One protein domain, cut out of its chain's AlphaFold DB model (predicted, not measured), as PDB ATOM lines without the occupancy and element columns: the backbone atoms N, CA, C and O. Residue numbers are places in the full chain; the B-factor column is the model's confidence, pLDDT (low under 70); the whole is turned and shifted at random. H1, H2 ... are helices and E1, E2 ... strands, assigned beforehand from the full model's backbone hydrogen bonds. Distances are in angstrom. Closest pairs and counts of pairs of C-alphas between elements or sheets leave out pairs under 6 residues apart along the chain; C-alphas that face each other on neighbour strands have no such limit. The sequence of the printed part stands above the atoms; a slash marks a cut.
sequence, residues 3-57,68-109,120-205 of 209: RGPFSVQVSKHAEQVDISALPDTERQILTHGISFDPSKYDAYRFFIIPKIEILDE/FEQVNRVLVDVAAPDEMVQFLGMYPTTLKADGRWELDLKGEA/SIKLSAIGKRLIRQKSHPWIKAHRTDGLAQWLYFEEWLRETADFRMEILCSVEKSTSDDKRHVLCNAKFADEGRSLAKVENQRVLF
ATOM      1  N   ARG A   3     121.735  94.595 154.090       53.16
ATOM      2  CA  ARG A   3     121.356  95.332 155.298       53.16
ATOM      3  C   ARG A   3     122.598  96.048 155.812       53.16
ATOM      4  O   ARG A   3     123.623  95.414 156.034       53.16
ATOM      5  N   GLY A   4     122.494  97.361 155.904       56.19
ATOM      6  CA  GLY A   4     123.524  98.257 156.383       56.19
ATOM      7  C   GLY A   4     123.633  98.300 157.903       56.19
ATOM      8  O   GLY A   4     122.944  97.562 158.614       56.19
ATOM      9  N   PRO A   5     124.521  99.169 158.402       65.75
ATOM     10  CA  PRO A   5     124.764  99.333 159.824       65.75
ATOM     11  C   PRO A   5     123.513  99.825 160.563       65.75
ATOM     12  O   PRO A   5     122.667 100.530 160.008       65.75
ATOM     13  N   PHE A   6     123.417  99.491 161.849       70.75
ATOM     14  CA  PHE A   6     122.460 100.149 162.730       70.75
ATOM     15  C   PHE A   6     122.825 101.637 162.897       70.75
ATOM     16  O   PHE A   6     124.006 101.976 163.030       70.75
ATOM     17  N   SER A   7     121.829 102.520 162.926       75.38
ATOM     18  CA  SER A   7     121.981 103.956 163.185       75.38
ATOM     19  C   SER A   7     120.834 104.494 164.041       75.38
ATOM     20  O   SER A   7     119.777 103.872 164.167       75.38
ATOM     21  N   VAL A   8     121.042 105.641 164.690       78.25
ATOM     22  CA  VAL A   8     120.015 106.280 165.519       78.25
ATOM     23  C   VAL A   8     119.782 107.697 165.016       78.25
ATOM     24  O   VAL A   8     120.641 108.568 165.105       78.25
ATOM     25  N   GLN A   9     118.580 107.963 164.509       83.69
ATOM     26  CA  GLN A   9     118.192 109.312 164.124       83.69
ATOM     27  C   GLN A   9     117.575 110.038 165.316       83.69
ATOM     28  O   GLN A   9     116.589 109.588 165.890       83.69
ATOM     29  N   VAL A  10     118.105 111.210 165.641       85.81
ATOM     30  CA  VAL A  10     117.611 112.054 166.732       85.81
ATOM     31  C   VAL A  10     117.084 113.364 166.146       85.81
ATOM     32  O   VAL A  10     117.673 113.929 165.220       85.81
ATOM     33  N   SER A  11     115.967 113.859 166.673       85.31
ATOM     34  CA  SER A  11     115.426 115.171 166.296       85.31
ATOM     35  C   SER A  11     116.421 116.286 166.648       85.31
ATOM     36  O   SER A  11     116.947 116.310 167.753       85.31
ATOM     37  N   LYS A  12     116.678 117.236 165.741       87.62
ATOM     38  CA  LYS A  12     117.598 118.364 166.023       87.62
ATOM     39  C   LYS A  12     116.987 119.417 166.951       87.62
ATOM     40  O   LYS A  12     117.695 120.059 167.723       87.62
ATOM     41  N   HIS A  13     115.672 119.577 166.866       90.25
ATOM     42  CA  HIS A  13     114.891 120.517 167.657       90.25
ATOM     43  C   HIS A  13     113.750 119.761 168.323       90.25
ATOM     44  O   HIS A  13     113.181 118.851 167.714       90.25
ATOM     45  N   ALA A  14     113.427 120.144 169.553       92.62
ATOM     46  CA  ALA A  14     112.199 119.711 170.189       92.62
ATOM     47  C   ALA A  14     111.053 120.666 169.859       92.62
ATOM     48  O   ALA A  14     111.246 121.868 169.654       92.62
ATOM     49  N   GLU A  15     109.851 120.120 169.860       91.75
ATOM     50  CA  GLU A  15     108.610 120.855 169.723       91.75
ATOM     51  C   GLU A  15     108.104 121.259 171.106       91.75
ATOM     52  O   GLU A  15     108.042 120.427 172.007       91.75
ATOM     53  N   GLN A  16     107.746 122.528 171.292       92.12
ATOM     54  CA  GLN A  16     107.098 122.958 172.529       92.12
ATOM     55  C   GLN A  16     105.659 122.435 172.556       92.12
ATOM     56  O   GLN A  16     104.901 122.672 171.615       92.12
ATOM     57  N   VAL A  17     105.284 121.768 173.643       89.81
ATOM     58  CA  VAL A  17     103.977 121.131 173.817       89.81
ATOM     59  C   VAL A  17     103.242 121.785 174.979       89.81
ATOM     60  O   VAL A  17     103.825 122.029 176.033       89.81
ATOM     61  N   ASP A  18     101.946 122.028 174.810       87.81
ATOM     62  CA  ASP A  18     101.073 122.385 175.923       87.81
ATOM     63  C   ASP A  18     100.607 121.106 176.636       87.81
ATOM     64  O   ASP A  18      99.768 120.361 176.127       87.81
ATOM     65  N   ILE A  19     101.170 120.834 177.819       83.69
ATOM     66  CA  ILE A  19     100.827 119.648 178.621       83.69
ATOM     67  C   ILE A  19      99.343 119.640 179.003       83.69
ATOM     68  O   ILE A  19      98.747 118.565 179.088       83.69
ATOM     69  N   SER A  20      98.730 120.805 179.216       81.62
ATOM     70  CA  SER A  20      97.314 120.909 179.576       81.62
ATOM     71  C   SER A  20      96.393 120.535 178.415       81.62
ATOM     72  O   SER A  20      95.285 120.062 178.655       81.62
ATOM     73  N   ALA A  21      96.864 120.689 177.177       82.88
ATOM     74  CA  ALA A  21      96.143 120.297 175.971       82.88
ATOM     75  C   ALA A  21      96.327 118.813 175.599       82.88
ATOM     76  O   ALA A  21      95.636 118.323 174.705       82.88
ATOM     77  N   LEU A  22      97.238 118.085 176.262       75.94
ATOM     78  CA  LEU A  22      97.416 116.656 176.016       75.94
ATOM     79  C   LEU A  22      96.207 115.853 176.525       75.94
ATOM     80  O   LEU A  22      95.715 116.131 177.627       75.94
ATOM     81  N   PRO A  23      95.776 114.808 175.787       76.12
ATOM     82  CA  PRO A  23      94.793 113.848 176.269       76.12
ATOM     83  C   PRO A  23      95.171 113.327 177.655       76.12
ATOM     84  O   PRO A  23      96.336 113.019 177.902       76.12
ATOM     85  N   ASP A  24      94.194 113.180 178.550       66.62
ATOM     86  CA  ASP A  24      94.436 112.802 179.950       66.62
ATOM     87  C   ASP A  24      95.304 111.553 180.091       66.62
ATOM     88  O   ASP A  24      96.181 111.497 180.952       66.62
ATOM     89  N   THR A  25      95.104 110.567 179.217       63.75
ATOM     90  CA  THR A  25      95.908 109.352 179.237       63.75
ATOM     91  C   THR A  25      97.350 109.588 178.803       63.75
ATOM     92  O   THR A  25      98.276 109.101 179.442       63.75
ATOM     93  N   GLU A  26      97.555 110.345 177.730       66.56
ATOM     94  CA  GLU A  26      98.889 110.684 177.243       66.56
ATOM     95  C   GLU A  26      99.630 111.539 178.272       66.56
ATOM     96  O   GLU A  26     100.794 111.290 178.573       66.56
ATOM     97  N   ARG A  27      98.924 112.480 178.903       69.81
ATOM     98  CA  ARG A  27      99.432 113.268 180.022       69.81
ATOM     99  C   ARG A  27      99.828 112.376 181.195       69.81
ATOM    100  O   ARG A  27     100.926 112.537 181.706       69.81
ATOM    101  N   GLN A  28      98.998 111.411 181.593       66.00
ATOM    102  CA  GLN A  28      99.325 110.470 182.673       66.00
ATOM    103  C   GLN A  28     100.534 109.585 182.347       66.00
ATOM    104  O   GLN A  28     101.388 109.401 183.212       66.00
ATOM    105  N   ILE A  29     100.628 109.068 181.120       62.31
ATOM    106  CA  ILE A  29     101.756 108.239 180.666       62.31
ATOM    107  C   ILE A  29     103.040 109.061 180.630       62.31
ATOM    108  O   ILE A  29     104.087 108.605 181.076       62.31
ATOM    109  N   LEU A  30     102.979 110.286 180.111       62.75
ATOM    110  CA  LEU A  30     104.172 111.098 179.945       62.75
ATOM    111  C   LEU A  30     104.606 111.740 181.261       62.75
ATOM    112  O   LEU A  30     105.788 111.718 181.559       62.75
ATOM    113  N   THR A  31     103.704 112.252 182.095       66.25
ATOM    114  CA  THR A  31     104.110 112.907 183.350       66.25
ATOM    115  C   THR A  31     104.212 111.948 184.529       66.25
ATOM    116  O   THR A  31     104.761 112.324 185.559       66.25
ATOM    117  N   HIS A  32     103.681 110.724 184.425       62.66
ATOM    118  CA  HIS A  32     103.597 109.761 185.532       62.66
ATOM    119  C   HIS A  32     102.970 110.350 186.813       62.66
ATOM    120  O   HIS A  32     103.291 109.931 187.924       62.66
ATOM    121  N   GLY A  33     102.080 111.339 186.672       62.12
ATOM    122  CA  GLY A  33     101.449 112.025 187.803       62.12
ATOM    123  C   GLY A  33     102.309 113.111 188.462       62.12
ATOM    124  O   GLY A  33     101.892 113.663 189.478       62.12
ATOM    125  N   ILE A  34     103.472 113.450 187.895       69.25
ATOM    126  CA  ILE A  34     104.249 114.623 188.309       69.25
ATOM    127  C   ILE A  34     103.428 115.881 188.003       69.25
ATOM    128  O   ILE A  34     102.936 116.064 186.886       69.25
ATOM    129  N   SER A  35     103.280 116.741 189.013       71.25
ATOM    130  CA  SER A  35     102.657 118.053 188.847       71.25
ATOM    131  C   SER A  35     103.555 118.932 187.984       71.25
ATOM    132  O   SER A  35     104.726 119.129 188.306       71.25
ATOM    133  N   PHE A  36     103.008 119.456 186.892       82.88
ATOM    134  CA  PHE A  36     103.705 120.377 186.002       82.88
ATOM    135  C   PHE A  36     103.194 121.795 186.242       82.88
ATOM    136  O   PHE A  36     101.987 122.028 186.191       82.88
ATOM    137  N   ASP A  37     104.108 122.731 186.496       87.62
ATOM    138  CA  ASP A  37     103.786 124.146 186.659       87.62
ATOM    139  C   ASP A  37     104.073 124.914 185.353       87.62
ATOM    140  O   ASP A  37     105.228 125.283 185.100       87.62
ATOM    141  N   PRO A  38     103.045 125.196 184.528       88.19
ATOM    142  CA  PRO A  38     103.212 125.914 183.269       88.19
ATOM    143  C   PRO A  38     103.568 127.392 183.465       88.19
ATOM    144  O   PRO A  38     103.914 128.070 182.496       88.19
ATOM    145  N   SER A  39     103.474 127.938 184.684       89.06
ATOM    146  CA  SER A  39     103.906 129.311 184.955       89.06
ATOM    147  C   SER A  39     105.432 129.412 184.949       89.06
ATOM    148  O   SER A  39     105.973 130.351 184.361       89.06
ATOM    149  N   LYS A  40     106.111 128.395 185.497       90.81
ATOM    150  CA  LYS A  40     107.564 128.347 185.682       90.81
ATOM    151  C   LYS A  40     108.305 127.582 184.578       90.81
ATOM    152  O   LYS A  40     109.424 127.958 184.230       90.81
ATOM    153  N   TYR A  41     107.688 126.547 184.011       91.62
ATOM    154  CA  TYR A  41     108.327 125.653 183.046       91.62
ATOM    155  C   TYR A  41     107.625 125.659 181.687       91.62
ATOM    156  O   TYR A  41     106.403 125.759 181.597       91.62
ATOM    157  N   ASP A  42     108.417 125.504 180.632       93.25
ATOM    158  CA  ASP A  42     107.970 125.113 179.299       93.25
ATOM    159  C   ASP A  42     108.145 123.600 179.131       93.25
ATOM    160  O   ASP A  42     109.102 123.023 179.649       93.25
ATOM    161  N   ALA A  43     107.253 122.954 178.382       91.75
ATOM    162  CA  ALA A  43     107.377 121.538 178.058       91.75
ATOM    163  C   ALA A  43     107.764 121.330 176.594       91.75
ATOM    164  O   ALA A  43     107.256 122.010 175.703       91.75
ATOM    165  N   TYR A  44     108.642 120.364 176.349       93.44
ATOM    166  CA  TYR A  44     109.187 120.059 175.032       93.44
ATOM    167  C   TYR A  44     109.143 118.567 174.741       93.44
ATOM    168  O   TYR A  44     109.500 117.756 175.592       93.44
ATOM    169  N   ARG A  45     108.766 118.208 173.514       90.31
ATOM    170  CA  ARG A  45     108.783 116.840 173.000       90.31
ATOM    171  C   ARG A  45     109.774 116.696 171.860       90.31
ATOM    172  O   ARG A  45     109.829 117.531 170.961       90.31
ATOM    173  N   PHE A  46     110.521 115.601 171.854       89.44
ATOM    174  CA  PHE A  46     111.328 115.211 170.703       89.44
ATOM    175  C   PHE A  46     111.367 113.695 170.538       89.44
ATOM    176  O   PHE A  46     110.969 112.941 171.430       89.44
ATOM    177  N   PHE A  47     111.845 113.263 169.371       86.69
ATOM    178  CA  PHE A  47     111.839 111.861 168.979       86.69
ATOM    179  C   PHE A  47     113.237 111.332 168.705       86.69
ATOM    180  O   PHE A  47     114.090 112.042 168.154       86.69
ATOM    181  N   ILE A  48     113.418 110.052 169.019       84.12
ATOM    182  CA  ILE A  48     114.578 109.266 168.614       84.12
ATOM    183  C   ILE A  48     114.080 108.042 167.848       84.12
ATOM    184  O   ILE A  48     113.228 107.297 168.324       84.12
ATOM    185  N   ILE A  49     114.602 107.837 166.649       81.56
ATOM    186  CA  ILE A  49     114.185 106.783 165.734       81.56
ATOM    187  C   ILE A  49     115.387 105.863 165.515       81.56
ATOM    188  O   ILE A  49     116.324 106.247 164.808       81.56
ATOM    189  N   PRO A  50     115.393 104.667 166.117       75.31
ATOM    190  CA  PRO A  50     116.384 103.664 165.777       75.31
ATOM    191  C   PRO A  50     116.129 103.135 164.359       75.31
ATOM    192  O   PRO A  50     114.983 102.888 163.985       75.31
ATOM    193  N   LYS A  51     117.185 102.959 163.562       72.38
ATOM    194  CA  LYS A  51     117.099 102.518 162.167       72.38
ATOM    195  C   LYS A  51     118.134 101.444 161.859       72.38
ATOM    196  O   LYS A  51     119.252 101.466 162.361       72.38
ATOM    197  N   ILE A  52     117.756 100.524 160.980       69.69
ATOM    198  CA  ILE A  52     118.703  99.673 160.259       69.69
ATOM    199  C   ILE A  52     118.801 100.274 158.862       69.69
ATOM    200  O   ILE A  52     117.795 100.332 158.153       69.69
ATOM    201  N   GLU A  53     119.977 100.768 158.479       64.69
ATOM    202  CA  GLU A  53     120.164 101.298 157.132       64.69
ATOM    203  C   GLU A  53     120.018 100.177 156.105       64.69
ATOM    204  O   GLU A  53     120.405  99.033 156.335       64.69
ATOM    205  N   ILE A  54     119.430 100.493 154.959       58.69
ATOM    206  CA  ILE A  54     119.330  99.569 153.836       58.69
ATOM    207  C   ILE A  54     120.350 100.046 152.808       58.69
ATOM    208  O   ILE A  54     120.261 101.177 152.338       58.69
ATOM    209  N   LEU A  55     121.339  99.208 152.500       57.66
ATOM    210  CA  LEU A  55     122.351  99.503 151.493       57.66
ATOM    211  C   LEU A  55     121.935  98.890 150.156       57.66
ATOM    212  O   LEU A  55     121.659  97.686 150.039       57.66
ATOM    213  N   ASP A  56     121.933  99.730 149.129       48.03
ATOM    214  CA  ASP A  56     121.641  99.309 147.761       48.03
ATOM    215  C   ASP A  56     122.839  98.598 147.102       48.03
ATOM    216  O   ASP A  56     122.648  97.809 146.176       48.03
ATOM    217  N   GLU A  57     124.054  98.763 147.642       56.41
ATOM    218  CA  GLU A  57     125.302  98.211 147.099       56.41
ATOM    219  C   GLU A  57     126.035  97.274 148.076       56.41
ATOM    220  O   GLU A  57     125.903  97.369 149.297       56.41
ATOM    221  N   PHE A  68     129.226  97.542 161.187       55.44
ATOM    222  CA  PHE A  68     128.193  97.391 162.221       55.44
ATOM    223  C   PHE A  68     127.128  96.338 161.847       55.44
ATOM    224  O   PHE A  68     126.073  96.294 162.467       55.44
ATOM    225  N   GLU A  69     127.404  95.487 160.851       57.50
ATOM    226  CA  GLU A  69     126.635  94.280 160.519       57.50
ATOM    227  C   GLU A  69     126.542  93.305 161.705       57.50
ATOM    228  O   GLU A  69     125.634  92.484 161.746       57.50
ATOM    229  N   GLN A  70     127.473  93.395 162.664       63.00
ATOM    230  CA  GLN A  70     127.524  92.550 163.862       63.00
ATOM    231  C   GLN A  70     126.912  93.225 165.104       63.00
ATOM    232  O   GLN A  70     126.950  92.662 166.191       63.00
ATOM    233  N   VAL A  71     126.364  94.443 164.996       68.12
ATOM    234  CA  VAL A  71     125.756  95.110 166.160       68.12
ATOM    235  C   VAL A  71     124.521  94.346 166.602       68.12
ATOM    236  O   VAL A  71     123.484  94.412 165.953       68.12
ATOM    237  N   ASN A  72     124.619  93.697 167.757       71.00
ATOM    238  CA  ASN A  72     123.498  92.996 168.368       71.00
ATOM    239  C   ASN A  72     122.772  93.841 169.423       71.00
ATOM    240  O   ASN A  72     121.661  93.493 169.820       71.00
ATOM    241  N   ARG A  73     123.369  94.952 169.884       71.81
ATOM    242  CA  ARG A  73     122.757  95.834 170.884       71.81
ATOM    243  C   ARG A  73     123.163  97.296 170.738       71.81
ATOM    244  O   ARG A  73     124.317  97.609 170.439       71.81
ATOM    245  N   VAL A  74     122.232  98.193 171.055       77.75
ATOM    246  CA  VAL A  74     122.468  99.643 171.066       77.75
ATOM    247  C   VAL A  74     121.968 100.258 172.356       77.75
ATOM    248  O   VAL A  74     120.818 100.068 172.729       77.75
ATOM    249  N   LEU A  75     122.836 101.012 173.022       79.81
ATOM    250  CA  LEU A  75     122.497 101.822 174.182       79.81
ATOM    251  C   LEU A  75     122.367 103.281 173.746       79.81
ATOM    252  O   LEU A  75     123.323 103.857 173.234       79.81
ATOM    253  N   VAL A  76     121.205 103.876 173.966       83.31
ATOM    254  CA  VAL A  76     120.946 105.300 173.760       83.31
ATOM    255  C   VAL A  76     120.865 105.965 175.125       83.31
ATOM    256  O   VAL A  76     119.999 105.611 175.917       83.31
ATOM    257  N   ASP A  77     121.754 106.918 175.384       85.75
ATOM    258  CA  ASP A  77     121.784 107.750 176.584       85.75
ATOM    259  C   ASP A  77     121.378 109.177 176.210       85.75
ATOM    260  O   ASP A  77     121.970 109.777 175.317       85.75
ATOM    261  N   VAL A  78     120.417 109.760 176.915       89.06
ATOM    262  CA  VAL A  78     120.025 111.159 176.769       89.06
ATOM    263  C   VAL A  78     120.213 111.849 178.109       89.06
ATOM    264  O   VAL A  78     119.570 111.489 179.090       89.06
ATOM    265  N   ALA A  79     121.095 112.838 178.153       89.88
ATOM    266  CA  ALA A  79     121.431 113.570 179.363       89.88
ATOM    267  C   ALA A  79     120.954 115.021 179.276       89.88
ATOM    268  O   ALA A  79     121.121 115.677 178.241       89.88
ATOM    269  N   ALA A  80     120.400 115.517 180.380       90.25
ATOM    270  CA  ALA A  80     120.158 116.934 180.600       90.25
ATOM    271  C   ALA A  80     121.399 117.535 181.284       90.25
ATOM    272  O   ALA A  80     121.677 117.202 182.434       90.25
ATOM    273  N   PRO A  81     122.202 118.355 180.581       86.75
ATOM    274  CA  PRO A  81     123.443 118.890 181.135       86.75
ATOM    275  C   PRO A  81     123.221 120.028 182.141       86.75
ATOM    276  O   PRO A  81     124.148 120.363 182.871       86.75
ATOM    277  N   ASP A  82     122.030 120.627 182.169       91.81
ATOM    278  CA  ASP A  82     121.655 121.690 183.101       91.81
ATOM    279  C   ASP A  82     120.464 121.234 183.957       91.81
ATOM    280  O   ASP A  82     119.527 120.627 183.442       91.81
ATOM    281  N   GLU A  83     120.500 121.525 185.259       87.38
ATOM    282  CA  GLU A  83     119.489 121.095 186.241       87.38
ATOM    283  C   GLU A  83     118.103 121.712 185.994       87.38
ATOM    284  O   GLU A  83     117.090 121.177 186.453       87.38
ATOM    285  N   MET A  84     118.050 122.818 185.245       91.69
ATOM    286  CA  MET A  84     116.808 123.482 184.842       91.69
ATOM    287  C   MET A  84     116.103 122.776 183.679       91.69
ATOM    288  O   MET A  84     114.979 123.140 183.324       91.69
ATOM    289  N   VAL A  85     116.752 121.769 183.087       92.06
ATOM    290  CA  VAL A  85     116.182 120.849 182.109       92.06
ATOM    291  C   VAL A  85     115.947 119.513 182.799       92.06
ATOM    292  O   VAL A  85     116.880 118.891 183.298       92.06
ATOM    293  N   GLN A  86     114.709 119.032 182.788       90.19
ATOM    294  CA  GLN A  86     114.365 117.759 183.414       90.19
ATOM    295  C   GLN A  86     113.574 116.888 182.452       90.19
ATOM    296  O   GLN A  86     112.730 117.368 181.697       90.19
ATOM    297  N   PHE A  87     113.816 115.582 182.470       86.25
ATOM    298  CA  PHE A  87     112.932 114.643 181.794       86.25
ATOM    299  C   PHE A  87     111.642 114.516 182.599       86.25
ATOM    300  O   PHE A  87     111.683 114.151 183.764       86.25
ATOM    301  N   LEU A  88     110.496 114.770 181.977       81.88
ATOM    302  CA  LEU A  88     109.176 114.509 182.555       81.88
ATOM    303  C   LEU A  88     108.711 113.091 182.229       81.88
ATOM    304  O   LEU A  88     108.147 112.406 183.081       81.88
ATOM    305  N   GLY A  89     108.988 112.645 181.000       77.88
ATOM    306  CA  GLY A  89     108.396 111.446 180.427       77.88
ATOM    307  C   GLY A  89     109.218 110.798 179.337       77.88
ATOM    308  O   GLY A  89     110.032 111.444 178.678       77.88
ATOM    309  N   MET A  90     108.959 109.510 179.127       77.94
ATOM    310  CA  MET A  90     109.502 108.755 178.010       77.94
ATOM    311  C   MET A  90     108.537 107.676 177.540       77.94
ATOM    312  O   MET A  90     107.764 107.150 178.335       77.94
ATOM    313  N   TYR A  91     108.631 107.318 176.266       72.75
ATOM    314  CA  TYR A  91     107.963 106.160 175.695       72.75
ATOM    315  C   TYR A  91     108.915 105.397 174.762       72.75
ATOM    316  O   TYR A  91     109.613 106.031 173.964       72.75
ATOM    317  N   PRO A  92     108.933 104.053 174.812       68.38
ATOM    318  CA  PRO A  92     108.278 103.199 175.796       68.38
ATOM    319  C   PRO A  92     109.012 103.289 177.133       68.38
ATOM    320  O   PRO A  92     110.231 103.472 177.172       68.38
ATOM    321  N   THR A  93     108.267 103.142 178.221       64.31
ATOM    322  CA  THR A  93     108.825 103.096 179.572       64.31
ATOM    323  C   THR A  93     109.228 101.664 179.906       64.31
ATOM    324  O   THR A  93     108.606 100.693 179.480       64.31
ATOM    325  N   THR A  94     110.294 101.498 180.674       59.91
ATOM    326  CA  THR A  94     110.632 100.237 181.330       59.91
ATOM    327  C   THR A  94     111.211 100.632 182.682       59.91
ATOM    328  O   THR A  94     112.014 101.547 182.741       59.91
ATOM    329  N   LEU A  95     110.747 100.000 183.761       46.72
ATOM    330  CA  LEU A  95     111.139 100.268 185.156       46.72
ATOM    331  C   LEU A  95     111.004 101.725 185.663       46.72
ATOM    332  O   LEU A  95     111.685 102.653 185.238       46.72
ATOM    333  N   LYS A  96     110.167 101.901 186.689       48.31
ATOM    334  CA  LYS A  96     110.105 103.112 187.519       48.31
ATOM    335  C   LYS A  96     111.282 103.147 188.509       48.31
ATOM    336  O   LYS A  96     111.823 102.102 188.870       48.31
ATOM    337  N   ALA A  97     111.636 104.338 188.997       42.00
ATOM    338  CA  ALA A  97     112.684 104.538 190.011       42.00
ATOM    339  C   ALA A  97     112.401 103.811 191.348       42.00
ATOM    340  O   ALA A  97     113.318 103.530 192.112       42.00
ATOM    341  N   ASP A  98     111.139 103.459 191.609       41.50
ATOM    342  CA  ASP A  98     110.695 102.644 192.747       41.50
ATOM    343  C   ASP A  98     110.729 101.123 192.467       41.50
ATOM    344  O   ASP A  98     110.241 100.322 193.267       41.50
ATOM    345  N   GLY A  99     111.281 100.710 191.320       37.50
ATOM    346  CA  GLY A  99     111.415  99.314 190.908       37.50
ATOM    347  C   GLY A  99     110.155  98.691 190.300       37.50
ATOM    348  O   GLY A  99     110.165  97.500 189.972       37.50
ATOM    349  N   ARG A 100     109.059  99.445 190.124       43.66
ATOM    350  CA  ARG A 100     107.827  98.915 189.515       43.66
ATOM    351  C   ARG A 100     107.965  98.782 187.999       43.66
ATOM    352  O   ARG A 100     108.442  99.685 187.313       43.66
ATOM    353  N   TRP A 101     107.524  97.643 187.472       49.88
ATOM    354  CA  TRP A 101     107.519  97.344 186.041       49.88
ATOM    355  C   TRP A 101     106.254  97.893 185.388       49.88
ATOM    356  O   TRP A 101     105.148  97.611 185.844       49.88
ATOM    357  N   GLU A 102     106.416  98.615 184.288       51.06
ATOM    358  CA  GLU A 102     105.329  99.019 183.403       51.06
ATOM    359  C   GLU A 102     105.827  98.685 181.998       51.06
ATOM    360  O   GLU A 102     106.892  99.146 181.593       51.06
ATOM    361  N   LEU A 103     105.171  97.738 181.332       45.62
ATOM    362  CA  LEU A 103     105.561  97.270 180.006       45.62
ATOM    363  C   LEU A 103     104.535  97.825 179.032       45.62
ATOM    364  O   LEU A 103     103.350  97.571 179.239       45.62
ATOM    365  N   ASP A 104     104.970  98.504 177.973       48.84
ATOM    366  CA  ASP A 104     104.068  98.758 176.855       48.84
ATOM    367  C   ASP A 104     104.770  98.562 175.509       48.84
ATOM    368  O   ASP A 104     105.656  99.319 175.112       48.84
ATOM    369  N   LEU A 105     104.390  97.481 174.824       42.44
ATOM    370  CA  LEU A 105     104.833  97.145 173.474       42.44
ATOM    371  C   LEU A 105     103.588  96.852 172.619       42.44
ATOM    372  O   LEU A 105     102.875  95.880 172.864       42.44
ATOM    373  N   LYS A 106     103.364  97.748 171.647       39.22
ATOM    374  CA  LYS A 106     102.347  97.820 170.574       39.22
ATOM    375  C   LYS A 106     101.185  96.794 170.595       39.22
ATOM    376  O   LYS A 106     101.339  95.638 170.207       39.22
ATOM    377  N   GLY A 107      99.980  97.297 170.875       33.00
ATOM    378  CA  GLY A 107      98.662  96.747 170.520       33.00
ATOM    379  C   GLY A 107      97.610  97.851 170.694       33.00
ATOM    380  O   GLY A 107      97.830  98.734 171.517       33.00
ATOM    381  N   GLU A 108      96.530  97.869 169.902       30.73
ATOM    382  CA  GLU A 108      95.472  98.893 170.000       30.73
ATOM    383  C   GLU A 108      95.076  99.165 171.459       30.73
ATOM    384  O   GLU A 108      94.805  98.241 172.231       30.73
ATOM    385  N   ALA A 109      95.062 100.445 171.832       30.89
ATOM    386  CA  ALA A 109      94.734 100.889 173.176       30.89
ATOM    387  C   ALA A 109      93.261 100.580 173.492       30.89
ATOM    388  O   ALA A 109      92.367 101.348 173.146       30.89
ATOM    389  N   SER A 120      96.768  94.181 187.410       27.77
ATOM    390  CA  SER A 120      96.934  92.938 186.656       27.77
ATOM    391  C   SER A 120      96.755  93.248 185.168       27.77
ATOM    392  O   SER A 120      95.644  93.397 184.661       27.77
ATOM    393  N   ILE A 121      97.872  93.391 184.452       35.34
ATOM    394  CA  ILE A 121      97.855  93.570 182.999       35.34
ATOM    395  C   ILE A 121      97.426  92.240 182.372       35.34
ATOM    396  O   ILE A 121      98.147  91.237 182.420       35.34
ATOM    397  N   LYS A 122      96.246  92.210 181.739       33.78
ATOM    398  CA  LYS A 122      95.906  91.139 180.796       33.78
ATOM    399  C   LYS A 122      96.688  91.378 179.511       33.78
ATOM    400  O   LYS A 122      96.204  91.993 178.573       33.78
ATOM    401  N   LEU A 123      97.904  90.849 179.484       35.41
ATOM    402  CA  LEU A 123      98.719  90.801 178.279       35.41
ATOM    403  C   LEU A 123      97.946  90.098 177.155       35.41
ATOM    404  O   LEU A 123      97.317  89.054 177.386       35.41
ATOM    405  N   SER A 124      98.041  90.648 175.946       42.50
ATOM    406  CA  SER A 124      97.591  89.979 174.727       42.50
ATOM    407  C   SER A 124      98.267  88.607 174.594       42.50
ATOM    408  O   SER A 124      99.277  88.314 175.248       42.50
ATOM    409  N   ALA A 125      97.729  87.731 173.744       41.84
ATOM    410  CA  ALA A 125      98.340  86.423 173.492       41.84
ATOM    411  C   ALA A 125      99.824  86.547 173.079       41.84
ATOM    412  O   ALA A 125     100.641  85.715 173.471       41.84
ATOM    413  N   ILE A 126     100.171  87.631 172.376       42.56
ATOM    414  CA  ILE A 126     101.537  87.994 171.985       42.56
ATOM    415  C   ILE A 126     102.363  88.389 173.217       42.56
ATOM    416  O   ILE A 126     103.405  87.788 173.450       42.56
ATOM    417  N   GLY A 127     101.873  89.286 174.079       39.50
ATOM    418  CA  GLY A 127     102.579  89.674 175.311       39.50
ATOM    419  C   GLY A 127     102.837  88.499 176.266       39.50
ATOM    420  O   GLY A 127     103.934  88.351 176.801       39.50
ATOM    421  N   LYS A 128     101.869  87.584 176.429       46.97
ATOM    422  CA  LYS A 128     102.054  86.357 177.233       46.97
ATOM    423  C   LYS A 128     103.051  85.391 176.598       46.97
ATOM    424  O   LYS A 128     103.779  84.712 177.319       46.97
ATOM    425  N   ARG A 129     103.075  85.306 175.266       45.56
ATOM    426  CA  ARG A 129     104.030  84.488 174.511       45.56
ATOM    427  C   ARG A 129     105.451  85.048 174.629       45.56
ATOM    428  O   ARG A 129     106.348  84.274 174.934       45.56
ATOM    429  N   LEU A 130     105.624  86.363 174.508       43.88
ATOM    430  CA  LEU A 130     106.908  87.061 174.643       43.88
ATOM    431  C   LEU A 130     107.518  86.912 176.046       43.88
ATOM    432  O   LEU A 130     108.708  86.657 176.175       43.88
ATOM    433  N   ILE A 131     106.702  86.971 177.105       48.06
ATOM    434  CA  ILE A 131     107.175  86.737 178.484       48.06
ATOM    435  C   ILE A 131     107.524  85.263 178.736       48.06
ATOM    436  O   ILE A 131     108.485  84.956 179.443       48.06
ATOM    437  N   ARG A 132     106.742  84.327 178.179       50.81
ATOM    438  CA  ARG A 132     107.003  82.881 178.309       50.81
ATOM    439  C   ARG A 132     108.251  82.451 177.537       50.81
ATOM    440  O   ARG A 132     108.949  81.541 177.975       50.81
ATOM    441  N   GLN A 133     108.557  83.120 176.431       48.25
ATOM    442  CA  GLN A 133     109.771  82.939 175.645       48.25
ATOM    443  C   GLN A 133     110.918  83.779 176.227       48.25
ATOM    444  O   GLN A 133     111.392  84.694 175.566       48.25
ATOM    445  N   LYS A 134     111.396  83.447 177.439       44.56
ATOM    446  CA  LYS A 134     112.570  84.035 178.143       44.56
ATOM    447  C   LYS A 134     113.885  84.147 177.320       44.56
ATOM    448  O   LYS A 134     114.938  84.393 177.896       44.56
ATOM    449  N   SER A 135     113.863  83.926 176.011       44.22
ATOM    450  CA  SER A 135     115.001  83.822 175.109       44.22
ATOM    451  C   SER A 135     115.136  84.953 174.084       44.22
ATOM    452  O   SER A 135     116.097  84.897 173.328       44.22
ATOM    453  N   HIS A 136     114.225  85.937 173.999       48.00
ATOM    454  CA  HIS A 136     114.330  87.018 172.998       48.00
ATOM    455  C   HIS A 136     114.434  88.412 173.626       48.00
ATOM    456  O   HIS A 136     113.803  88.674 174.655       48.00
ATOM    457  N   PRO A 137     115.254  89.298 173.039       51.31
ATOM    458  CA  PRO A 137     115.711  90.487 173.726       51.31
ATOM    459  C   PRO A 137     114.707  91.649 173.716       51.31
ATOM    460  O   PRO A 137     113.940  91.852 172.777       51.31
ATOM    461  N   TRP A 138     114.722  92.418 174.805       63.31
ATOM    462  CA  TRP A 138     113.753  93.470 175.117       63.31
ATOM    463  C   TRP A 138     114.329  94.863 174.893       63.31
ATOM    464  O   TRP A 138     115.527  95.064 175.072       63.31
ATOM    465  N   ILE A 139     113.465  95.852 174.659       60.31
ATOM    466  CA  ILE A 139     113.823  97.228 175.012       60.31
ATOM    467  C   ILE A 139     113.873  97.317 176.536       60.31
ATOM    468  O   ILE A 139     112.921  96.925 177.212       60.31
ATOM    469  N   LYS A 140     114.968  97.849 177.080       67.44
ATOM    470  CA  LYS A 140     115.004  98.330 178.464       67.44
ATOM    471  C   LYS A 140     115.165  99.835 178.449       67.44
ATOM    472  O   LYS A 140     116.246 100.308 178.120       67.44
ATOM    473  N   ALA A 141     114.114 100.561 178.793       71.19
ATOM    474  CA  ALA A 141     114.216 101.974 179.106       71.19
ATOM    475  C   ALA A 141     114.510 102.185 180.602       71.19
ATOM    476  O   ALA A 141     114.314 101.275 181.404       71.19
ATOM    477  N   HIS A 142     115.021 103.352 180.974       70.75
ATOM    478  CA  HIS A 142     115.150 103.808 182.358       70.75
ATOM    479  C   HIS A 142     115.238 105.337 182.388       70.75
ATOM    480  O   HIS A 142     115.882 105.926 181.519       70.75
ATOM    481  N   ARG A 143     114.641 105.979 183.403       77.56
ATOM    482  CA  ARG A 143     114.617 107.441 183.550       77.56
ATOM    483  C   ARG A 143     114.942 107.902 184.968       77.56
ATOM    484  O   ARG A 143     114.388 107.388 185.934       77.56
ATOM    485  N   THR A 144     115.725 108.967 185.051       78.44
ATOM    486  CA  THR A 144     115.768 109.926 186.160       78.44
ATOM    487  C   THR A 144     115.471 111.328 185.616       78.44
ATOM    488  O   THR A 144     115.287 111.508 184.412       78.44
ATOM    489  N   ASP A 145     115.455 112.344 186.473       79.62
ATOM    490  CA  ASP A 145     115.217 113.720 186.022       79.62
ATOM    491  C   ASP A 145     116.329 114.232 185.090       79.62
ATOM    492  O   ASP A 145     116.047 115.003 184.179       79.62
ATOM    493  N   GLY A 146     117.567 113.750 185.250       79.31
ATOM    494  CA  GLY A 146     118.728 114.182 184.458       79.31
ATOM    495  C   GLY A 146     119.217 113.188 183.399       79.31
ATOM    496  O   GLY A 146     120.104 113.523 182.612       79.31
ATOM    497  N   LEU A 147     118.673 111.967 183.360       81.19
ATOM    498  CA  LEU A 147     119.123 110.915 182.449       81.19
ATOM    499  C   LEU A 147     117.961 110.047 181.962       81.19
ATOM    500  O   LEU A 147     117.175 109.527 182.749       81.19
ATOM    501  N   ALA A 148     117.920 109.803 180.662       81.88
ATOM    502  CA  ALA A 148     117.021 108.862 180.018       81.88
ATOM    503  C   ALA A 148     117.842 107.858 179.201       81.88
ATOM    504  O   ALA A 148     118.724 108.258 178.448       81.88
ATOM    505  N   GLN A 149     117.596 106.560 179.363       80.06
ATOM    506  CA  GLN A 149     118.374 105.510 178.701       80.06
ATOM    507  C   GLN A 149     117.473 104.482 178.042       80.06
ATOM    508  O   GLN A 149     116.443 104.126 178.606       80.06
ATOM    509  N   TRP A 150     117.911 103.948 176.903       80.12
ATOM    510  CA  TRP A 150     117.299 102.800 176.244       80.12
ATOM    511  C   TRP A 150     118.357 101.818 175.773       80.12
ATOM    512  O   TRP A 150     119.295 102.193 175.078       80.12
ATOM    513  N   LEU A 151     118.171 100.543 176.087       75.38
ATOM    514  CA  LEU A 151     118.940  99.444 175.523       75.38
ATOM    515  C   LEU A 151     118.070  98.673 174.534       75.38
ATOM    516  O   LEU A 151     117.043  98.114 174.918       75.38
ATOM    517  N   TYR A 152     118.519  98.626 173.287       74.31
ATOM    518  CA  TYR A 152     117.935  97.882 172.182       74.31
ATOM    519  C   TYR A 152     118.756  96.659 171.852       74.31
ATOM    520  O   TYR A 152     119.970  96.643 172.057       74.31
ATOM    521  N   PHE A 153     118.089  95.697 171.231       73.44
ATOM    522  CA  PHE A 153     118.730  94.556 170.610       73.44
ATOM    523  C   PHE A 153     118.259  94.423 169.170       73.44
ATOM    524  O   PHE A 153     117.113  94.750 168.844       73.44
ATOM    525  N   GLU A 154     119.172  93.994 168.314       72.56
ATOM    526  CA  GLU A 154     119.018  94.008 166.863       72.56
ATOM    527  C   GLU A 154     117.765  93.259 166.391       72.56
ATOM    528  O   GLU A 154     117.044  93.736 165.517       72.56
ATOM    529  N   GLU A 155     117.459  92.113 166.993       69.38
ATOM    530  CA  GLU A 155     116.325  91.264 166.632       69.38
ATOM    531  C   GLU A 155     114.990  91.999 166.791       69.38
ATOM    532  O   GLU A 155     114.137  91.930 165.908       69.38
ATOM    533  N   TRP A 156     114.836  92.780 167.863       68.75
ATOM    534  CA  TRP A 156     113.627  93.569 168.110       68.75
ATOM    535  C   TRP A 156     113.438  94.676 167.060       68.75
ATOM    536  O   TRP A 156     112.330  94.946 166.588       68.75
ATOM    537  N   LEU A 157     114.546  95.298 166.659       65.44
ATOM    538  CA  LEU A 157     114.576  96.367 165.661       65.44
ATOM    539  C   LEU A 157     114.267  95.845 164.258       65.44
ATOM    540  O   LEU A 157     113.622  96.534 163.472       65.44
ATOM    541  N   ARG A 158     114.679  94.610 163.955       67.50
ATOM    542  CA  ARG A 158     114.353  93.933 162.692       67.50
ATOM    543  C   ARG A 158     112.855  93.659 162.537       67.50
ATOM    544  O   ARG A 158     112.374  93.641 161.408       67.50
ATOM    545  N   GLU A 159     112.136  93.436 163.634       62.50
ATOM    546  CA  GLU A 159     110.702  93.117 163.620       62.50
ATOM    547  C   GLU A 159     109.799  94.363 163.620       62.50
ATOM    548  O   GLU A 159     108.625  94.269 163.260       62.50
ATOM    549  N   THR A 160     110.331  95.538 163.981       60.72
ATOM    550  CA  THR A 160     109.530  96.754 164.195       60.72
ATOM    551  C   THR A 160     109.995  97.914 163.308       60.72
ATOM    552  O   THR A 160     110.814  98.729 163.721       60.72
ATOM    553  N   ALA A 161     109.434  98.030 162.098       51.78
ATOM    554  CA  ALA A 161     109.887  99.001 161.090       51.78
ATOM    555  C   ALA A 161     109.555 100.483 161.391       51.78
ATOM    556  O   ALA A 161     110.274 101.365 160.935       51.78
ATOM    557  N   ASP A 162     108.530 100.769 162.204       61.19
ATOM    558  CA  ASP A 162     108.029 102.139 162.439       61.19
ATOM    559  C   ASP A 162     107.962 102.484 163.927       61.19
ATOM    560  O   ASP A 162     106.901 102.770 164.496       61.19
ATOM    561  N   PHE A 163     109.078 102.343 164.627       69.06
ATOM    562  CA  PHE A 163     109.147 102.693 166.037       69.06
ATOM    563  C   PHE A 163     109.910 103.993 166.259       69.06
ATOM    564  O   PHE A 163     110.992 104.201 165.718       69.06
ATOM    565  N   ARG A 164     109.343 104.848 167.111       73.69
ATOM    566  CA  ARG A 164     109.978 106.065 167.604       73.69
ATOM    567  C   ARG A 164     109.908 106.077 169.123       73.69
ATOM    568  O   ARG A 164     108.864 105.774 169.695       73.69
ATOM    569  N   MET A 165     111.015 106.436 169.752       79.38
ATOM    570  CA  MET A 165     111.012 106.870 171.137       79.38
ATOM    571  C   MET A 165     110.440 108.274 171.201       79.38
ATOM    572  O   MET A 165     110.772 109.113 170.358       79.38
ATOM    573  N   GLU A 166     109.644 108.532 172.226       83.00
ATOM    574  CA  GLU A 166     109.171 109.874 172.544       83.00
ATOM    575  C   GLU A 166     109.734 110.283 173.896       83.00
ATOM    576  O   GLU A 166     109.762 109.482 174.832       83.00
ATOM    577  N   ILE A 167     110.199 111.522 173.994       86.31
ATOM    578  CA  ILE A 167     110.776 112.069 175.218       86.31
ATOM    579  C   ILE A 167     110.106 113.401 175.485       86.31
ATOM    580  O   ILE A 167     110.017 114.237 174.586       86.31
ATOM    581  N   LEU A 168     109.637 113.575 176.717       88.44
ATOM    582  CA  LEU A 168     109.064 114.818 177.206       88.44
ATOM    583  C   LEU A 168     110.014 115.420 178.239       88.44
ATOM    584  O   LEU A 168     110.375 114.753 179.211       88.44
ATOM    585  N   CYS A 169     110.382 116.680 178.048       91.62
ATOM    586  CA  CYS A 169     111.218 117.453 178.957       91.62
ATOM    587  C   CYS A 169     110.465 118.678 179.476       91.62
ATOM    588  O   CYS A 169     109.680 119.272 178.739       91.62
ATOM    589  N   SER A 170     110.745 119.083 180.709       92.50
ATOM    590  CA  SER A 170     110.487 120.430 181.213       92.50
ATOM    591  C   SER A 170     111.765 121.252 181.137       92.50
ATOM    592  O   SER A 170     112.866 120.743 181.345       92.50
ATOM    593  N   VAL A 171     111.614 122.538 180.846       94.62
ATOM    594  CA  VAL A 171     112.699 123.519 180.817       94.62
ATOM    595  C   VAL A 171     112.228 124.746 181.577       94.62
ATOM    596  O   VAL A 171     111.157 125.274 181.281       94.62
ATOM    597  N   GLU A 172     112.985 125.200 182.572       94.25
ATOM    598  CA  GLU A 172     112.618 126.419 183.297       94.25
ATOM    599  C   GLU A 172     112.665 127.621 182.347       94.25
ATOM    600  O   GLU A 172     113.632 127.788 181.600       94.25
ATOM    601  N   LYS A 173     111.651 128.489 182.375       92.56
ATOM    602  CA  LYS A 173     111.564 129.640 181.456       92.56
ATOM    603  C   LYS A 173     112.720 130.631 181.601       92.56
ATOM    604  O   LYS A 173     113.035 131.338 180.649       92.56
ATOM    605  N   SER A 174     113.344 130.673 182.777       92.88
ATOM    606  CA  SER A 174     114.514 131.500 183.098       92.88
ATOM    607  C   SER A 174     115.828 130.968 182.502       92.88
ATOM    608  O   SER A 174     116.845 131.661 182.552       92.88
ATOM    609  N   THR A 175     115.829 129.754 181.941       93.38
ATOM    610  CA  THR A 175     117.023 129.103 181.381       93.38
ATOM    611  C   THR A 175     117.529 129.855 180.152       93.38
ATOM    612  O   THR A 175     116.765 130.116 179.219       93.38
ATOM    613  N   SER A 176     118.829 130.152 180.115       92.06
ATOM    614  CA  SER A 176     119.474 130.804 178.973       92.06
ATOM    615  C   SER A 176     119.582 129.883 177.752       92.06
ATOM    616  O   SER A 176     119.718 128.666 177.881       92.06
ATOM    617  N   ASP A 177     119.558 130.462 176.550       90.00
ATOM    618  CA  ASP A 177     119.527 129.725 175.275       90.00
ATOM    619  C   ASP A 177     120.642 128.689 175.105       90.00
ATOM    620  O   ASP A 177     120.419 127.595 174.585       90.00
ATOM    621  N   ASP A 178     121.847 128.996 175.576       90.88
ATOM    622  CA  ASP A 178     123.001 128.103 175.506       90.88
ATOM    623  C   ASP A 178     122.819 126.827 176.346       90.88
ATOM    624  O   ASP A 178     123.399 125.785 176.027       90.88
ATOM    625  N   LYS A 179     121.953 126.875 177.361       92.81
ATOM    626  CA  LYS A 179     121.649 125.777 178.285       92.81
ATOM    627  C   LYS A 179     120.382 125.005 177.924       92.81
ATOM    628  O   LYS A 179     120.207 123.881 178.382       92.81
ATOM    629  N   ARG A 180     119.546 125.532 177.025       94.19
ATOM    630  CA  ARG A 180     118.288 124.919 176.559       94.19
ATOM    631  C   ARG A 180     118.520 123.763 175.579       94.19
ATOM    632  O   ARG A 180     118.206 123.853 174.390       94.19
ATOM    633  N   HIS A 181     119.105 122.670 176.060       95.19
ATOM    634  CA  HIS A 181     119.344 121.484 175.244       95.19
ATOM    635  C   HIS A 181     119.482 120.199 176.060       95.19
ATOM    636  O   HIS A 181     119.739 120.229 177.258       95.19
ATOM    637  N   VAL A 182     119.398 119.065 175.366       95.00
ATOM    638  CA  VAL A 182     119.861 117.760 175.859       95.00
ATOM    639  C   VAL A 182     120.913 117.181 174.921       95.00
ATOM    640  O   VAL A 182     121.002 117.548 173.741       95.00
ATOM    641  N   LEU A 183     121.721 116.271 175.455       93.62
ATOM    642  CA  LEU A 183     122.740 115.535 174.718       93.62
ATOM    643  C   LEU A 183     122.294 114.086 174.571       93.62
ATOM    644  O   LEU A 183     122.136 113.386 175.565       93.62
ATOM    645  N   CYS A 184     122.107 113.642 173.336       90.69
ATOM    646  CA  CYS A 184     121.812 112.259 173.003       90.69
ATOM    647  C   CYS A 184     123.082 111.574 172.503       90.69
ATOM    648  O   CYS A 184     123.702 112.055 171.558       90.69
ATOM    649  N   ASN A 185     123.430 110.441 173.098       86.50
ATOM    650  CA  ASN A 185     124.593 109.638 172.761       86.50
ATOM    651  C   ASN A 185     124.136 108.205 172.469       86.50
ATOM    652  O   ASN A 185     123.587 107.544 173.348       86.50
ATOM    653  N   ALA A 186     124.383 107.698 171.263       83.94
ATOM    654  CA  ALA A 186     124.148 106.292 170.938       83.94
ATOM    655  C   ALA A 186     125.471 105.519 170.917       83.94
ATOM    656  O   ALA A 186     126.408 105.906 170.220       83.94
ATOM    657  N   LYS A 187     125.538 104.423 171.675       79.19
ATOM    658  CA  LYS A 187     126.670 103.494 171.758       79.19
ATOM    659  C   LYS A 187     126.259 102.147 171.184       79.19
ATOM    660  O   LYS A 187     125.246 101.571 171.579       79.19
ATOM    661  N   PHE A 188     127.083 101.620 170.292       77.88
ATOM    662  CA  PHE A 188     126.807 100.396 169.548       77.88
ATOM    663  C   PHE A 188     127.723  99.294 170.068       77.88
ATOM    664  O   PHE A 188     128.895  99.545 170.351       77.88
ATOM    665  N   ALA A 189     127.208  98.079 170.220       71.94
ATOM    666  CA  ALA A 189     127.996  96.968 170.725       71.94
ATOM    667  C   ALA A 189     127.646  95.644 170.040       71.94
ATOM    668  O   ALA A 189     126.530  95.444 169.567       71.94
ATOM    669  N   ASP A 190     128.634  94.756 170.038       71.50
ATOM    670  CA  ASP A 190     128.588  93.407 169.480       71.50
ATOM    671  C   ASP A 190     129.135  92.420 170.521       71.50
ATOM    672  O   ASP A 190     130.198  92.659 171.091       71.50
ATOM    673  N   GLU A 191     128.386  91.358 170.829       66.50
ATOM    674  CA  GLU A 191     128.760  90.290 171.779       66.50
ATOM    675  C   GLU A 191     129.436  90.766 173.086       66.50
ATOM    676  O   GLU A 191     130.327  90.125 173.642       66.50
ATOM    677  N   GLY A 192     129.022  91.920 173.616       58.56
ATOM    678  CA  GLY A 192     129.610  92.479 174.838       58.56
ATOM    679  C   GLY A 192     130.713  93.523 174.619       58.56
ATOM    680  O   GLY A 192     130.999  94.282 175.544       58.56
ATOM    681  N   ARG A 193     131.277  93.634 173.414       62.16
ATOM    682  CA  ARG A 193     132.314  94.605 173.040       62.16
ATOM    683  C   ARG A 193     131.686  95.909 172.556       62.16
ATOM    684  O   ARG A 193     130.807  95.904 171.701       62.16
ATOM    685  N   SER A 194     132.136  97.035 173.108       61.41
ATOM    686  CA  SER A 194     131.737  98.358 172.614       61.41
ATOM    687  C   SER A 194     132.427  98.631 171.281       61.41
ATOM    688  O   SER A 194     133.648  98.515 171.187       61.41
ATOM    689  N   LEU A 195     131.663  99.030 170.270       62.41
ATOM    690  CA  LEU A 195     132.199  99.532 169.010       62.41
ATOM    691  C   LEU A 195     132.463 101.037 169.141       62.41
ATOM    692  O   LEU A 195     131.775 101.740 169.878       62.41
ATOM    693  N   ALA A 196     133.477 101.538 168.435       54.62
ATOM    694  CA  ALA A 196     134.018 102.891 168.609       54.62
ATOM    695  C   ALA A 196     133.101 104.036 168.126       54.62
ATOM    696  O   ALA A 196     133.486 105.201 168.200       54.62
ATOM    697  N   LYS A 197     131.902 103.734 167.612       59.12
ATOM    698  CA  LYS A 197     130.964 104.756 167.145       59.12
ATOM    699  C   LYS A 197     130.134 105.247 168.316       59.12
ATOM    700  O   LYS A 197     129.409 104.477 168.940       59.12
ATOM    701  N   VAL A 198     130.250 106.539 168.577       61.16
ATOM    702  CA  VAL A 198     129.324 107.270 169.429       61.16
ATOM    703  C   VAL A 198     128.665 108.313 168.541       61.16
ATOM    704  O   VAL A 198     129.348 109.178 167.995       61.16
ATOM    705  N   GLU A 199     127.357 108.197 168.331       68.38
ATOM    706  CA  GLU A 199     126.598 109.257 167.666       68.38
ATOM    707  C   GLU A 199     126.146 110.242 168.736       68.38
ATOM    708  O   GLU A 199     125.298 109.904 169.561       68.38
ATOM    709  N   ASN A 200     126.744 111.434 168.731       77.81
ATOM    710  CA  ASN A 200     126.393 112.515 169.643       77.81
ATOM    711  C   ASN A 200     125.509 113.514 168.896       77.81
ATOM    712  O   ASN A 200     125.954 114.140 167.933       77.81
ATOM    713  N   GLN A 201     124.279 113.698 169.359       88.75
ATOM    714  CA  GLN A 201     123.371 114.713 168.844       88.75
ATOM    715  C   GLN A 201     122.928 115.636 169.973       88.75
ATOM    716  O   GLN A 201     122.435 115.199 171.010       88.75
ATOM    717  N   ARG A 202     123.046 116.939 169.727       92.25
ATOM    718  CA  ARG A 202     122.446 117.971 170.569       92.25
ATOM    719  C   ARG A 202     121.018 118.239 170.096       92.25
ATOM    720  O   ARG A 202     120.822 118.500 168.907       92.25
ATOM    721  N   VAL A 203     120.052 118.187 171.009       93.81
ATOM    722  CA  VAL A 203     118.649 118.547 170.748       93.81
ATOM    723  C   VAL A 203     118.369 119.886 171.405       93.81
ATOM    724  O   VAL A 203     118.564 120.021 172.609       93.81
ATOM    725  N   LEU A 204     117.947 120.874 170.621       95.06
ATOM    726  CA  LEU A 204     117.708 122.237 171.101       95.06
ATOM    727  C   LEU A 204     116.244 122.445 171.506       95.06
ATOM    728  O   LEU A 204     115.340 121.953 170.824       95.06
ATOM    729  N   PHE A 205     116.020 123.232 172.560       95.00
ATOM    730  CA  PHE A 205     114.693 123.658 173.017       95.00
ATOM    731  C   PHE A 205     114.462 125.136 172.676       95.00
ATOM    732  O   PHE A 205     114.872 126.010 173.443       95.00
TER     733      PHE A 205
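What this domain is: This is residues 3 to 57, 68 to 109 and 120 to 205 of the 209 residues of an uncharacterized protein of Nitrosomonas sp. Nm166 (UniProt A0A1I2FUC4). Two strongly twisted sheets of five strands lie face to face as a sandwich, their strands at only 21 degrees to each other. H1 stands on E5 of one sheet, the short H3 lies by one end of the strands, and H2 lies farthest out. The 183 printed residues run E1 E2 H1 E3 E4 E5 H2 E6 E7 H3 E8 E9 E10; the class is mixed, helices and strands. One sheet is branched, with antiparallel pairs E1 and E3, E2 and E3, E3 and E8, E5 and E8; the other has the order E6 E7 E4 E9 E10, all antiparallel. The whole is compact, with a radius of gyration of the C-alphas of 17.2 A and spans of 48 by 42 by 30 A.

Where its parts are: Find C-alpha 41 at (108.327, 125.653, 183.046), where E3, residues 41 to 55, begins its 43.3 A. In its sheet look for E1, residues 3 to 10, which bends by 53 degrees at residue 6, E2, 15 to 17, E5, 85 to 91, and E8, 165 to 172, 23.1 A long. The other sheet holds E4, 73 to 79, E6, 140 to 143, E7, 147 to 153, E9, 181 to 190, 30.1 A long, and E10, 193 to 204, 31.3 A long, which bends by 63 degrees at residue 196 and ends at C-alpha 204 (117.708, 122.237, 171.101). The helices are H1, 24 to 31, H2, 125 to 132, and H3, 154 to 159.

How they stand to each other: Start at E3: E1 and E2 lie on one side of it, E8 on the other side. Look at N 7 and O 51, 2.8 A, for E1; N 15 and O 45, 2.8 A, for E2; and N 44 and O 169, 2.8 A, for E8. E5 is beside E8, with N 88 and O 168 at 2.8 A. H1 stands up from this sheet over E5 at a height of 9.2 A; the closest C-alphas, of Leu 30 and Gly 89, are 4.3 A apart. Across the sandwich, the closest C-alphas of E1 and E10 are those of Val 10 and Gln 201, 6.7 A apart. There E9 and E10 form a hairpin, N 184 and O 201 at 2.8 A, and so do E6 and E7, N 142 and O 149 at 2.9 A. H3 only grazes both sheets, and H2 is on neither. In H1, H2 and H3 every O i to N i+4 pair is within hydrogen-bond range.

The domain as a whole: The C-alphas farthest apart, of Ser 39 and Glu 57, are 53.5 A apart. Residues 58 to 67 and 110 to 119 are not printed; the gaps are 15.4 A and 15.8 A between C-alphas. Of the links printed whole, none is long. Mean pLDDT of the printed part is 71.3, and 81 residues are under 70, among them 92 to 109 and 120 to 140.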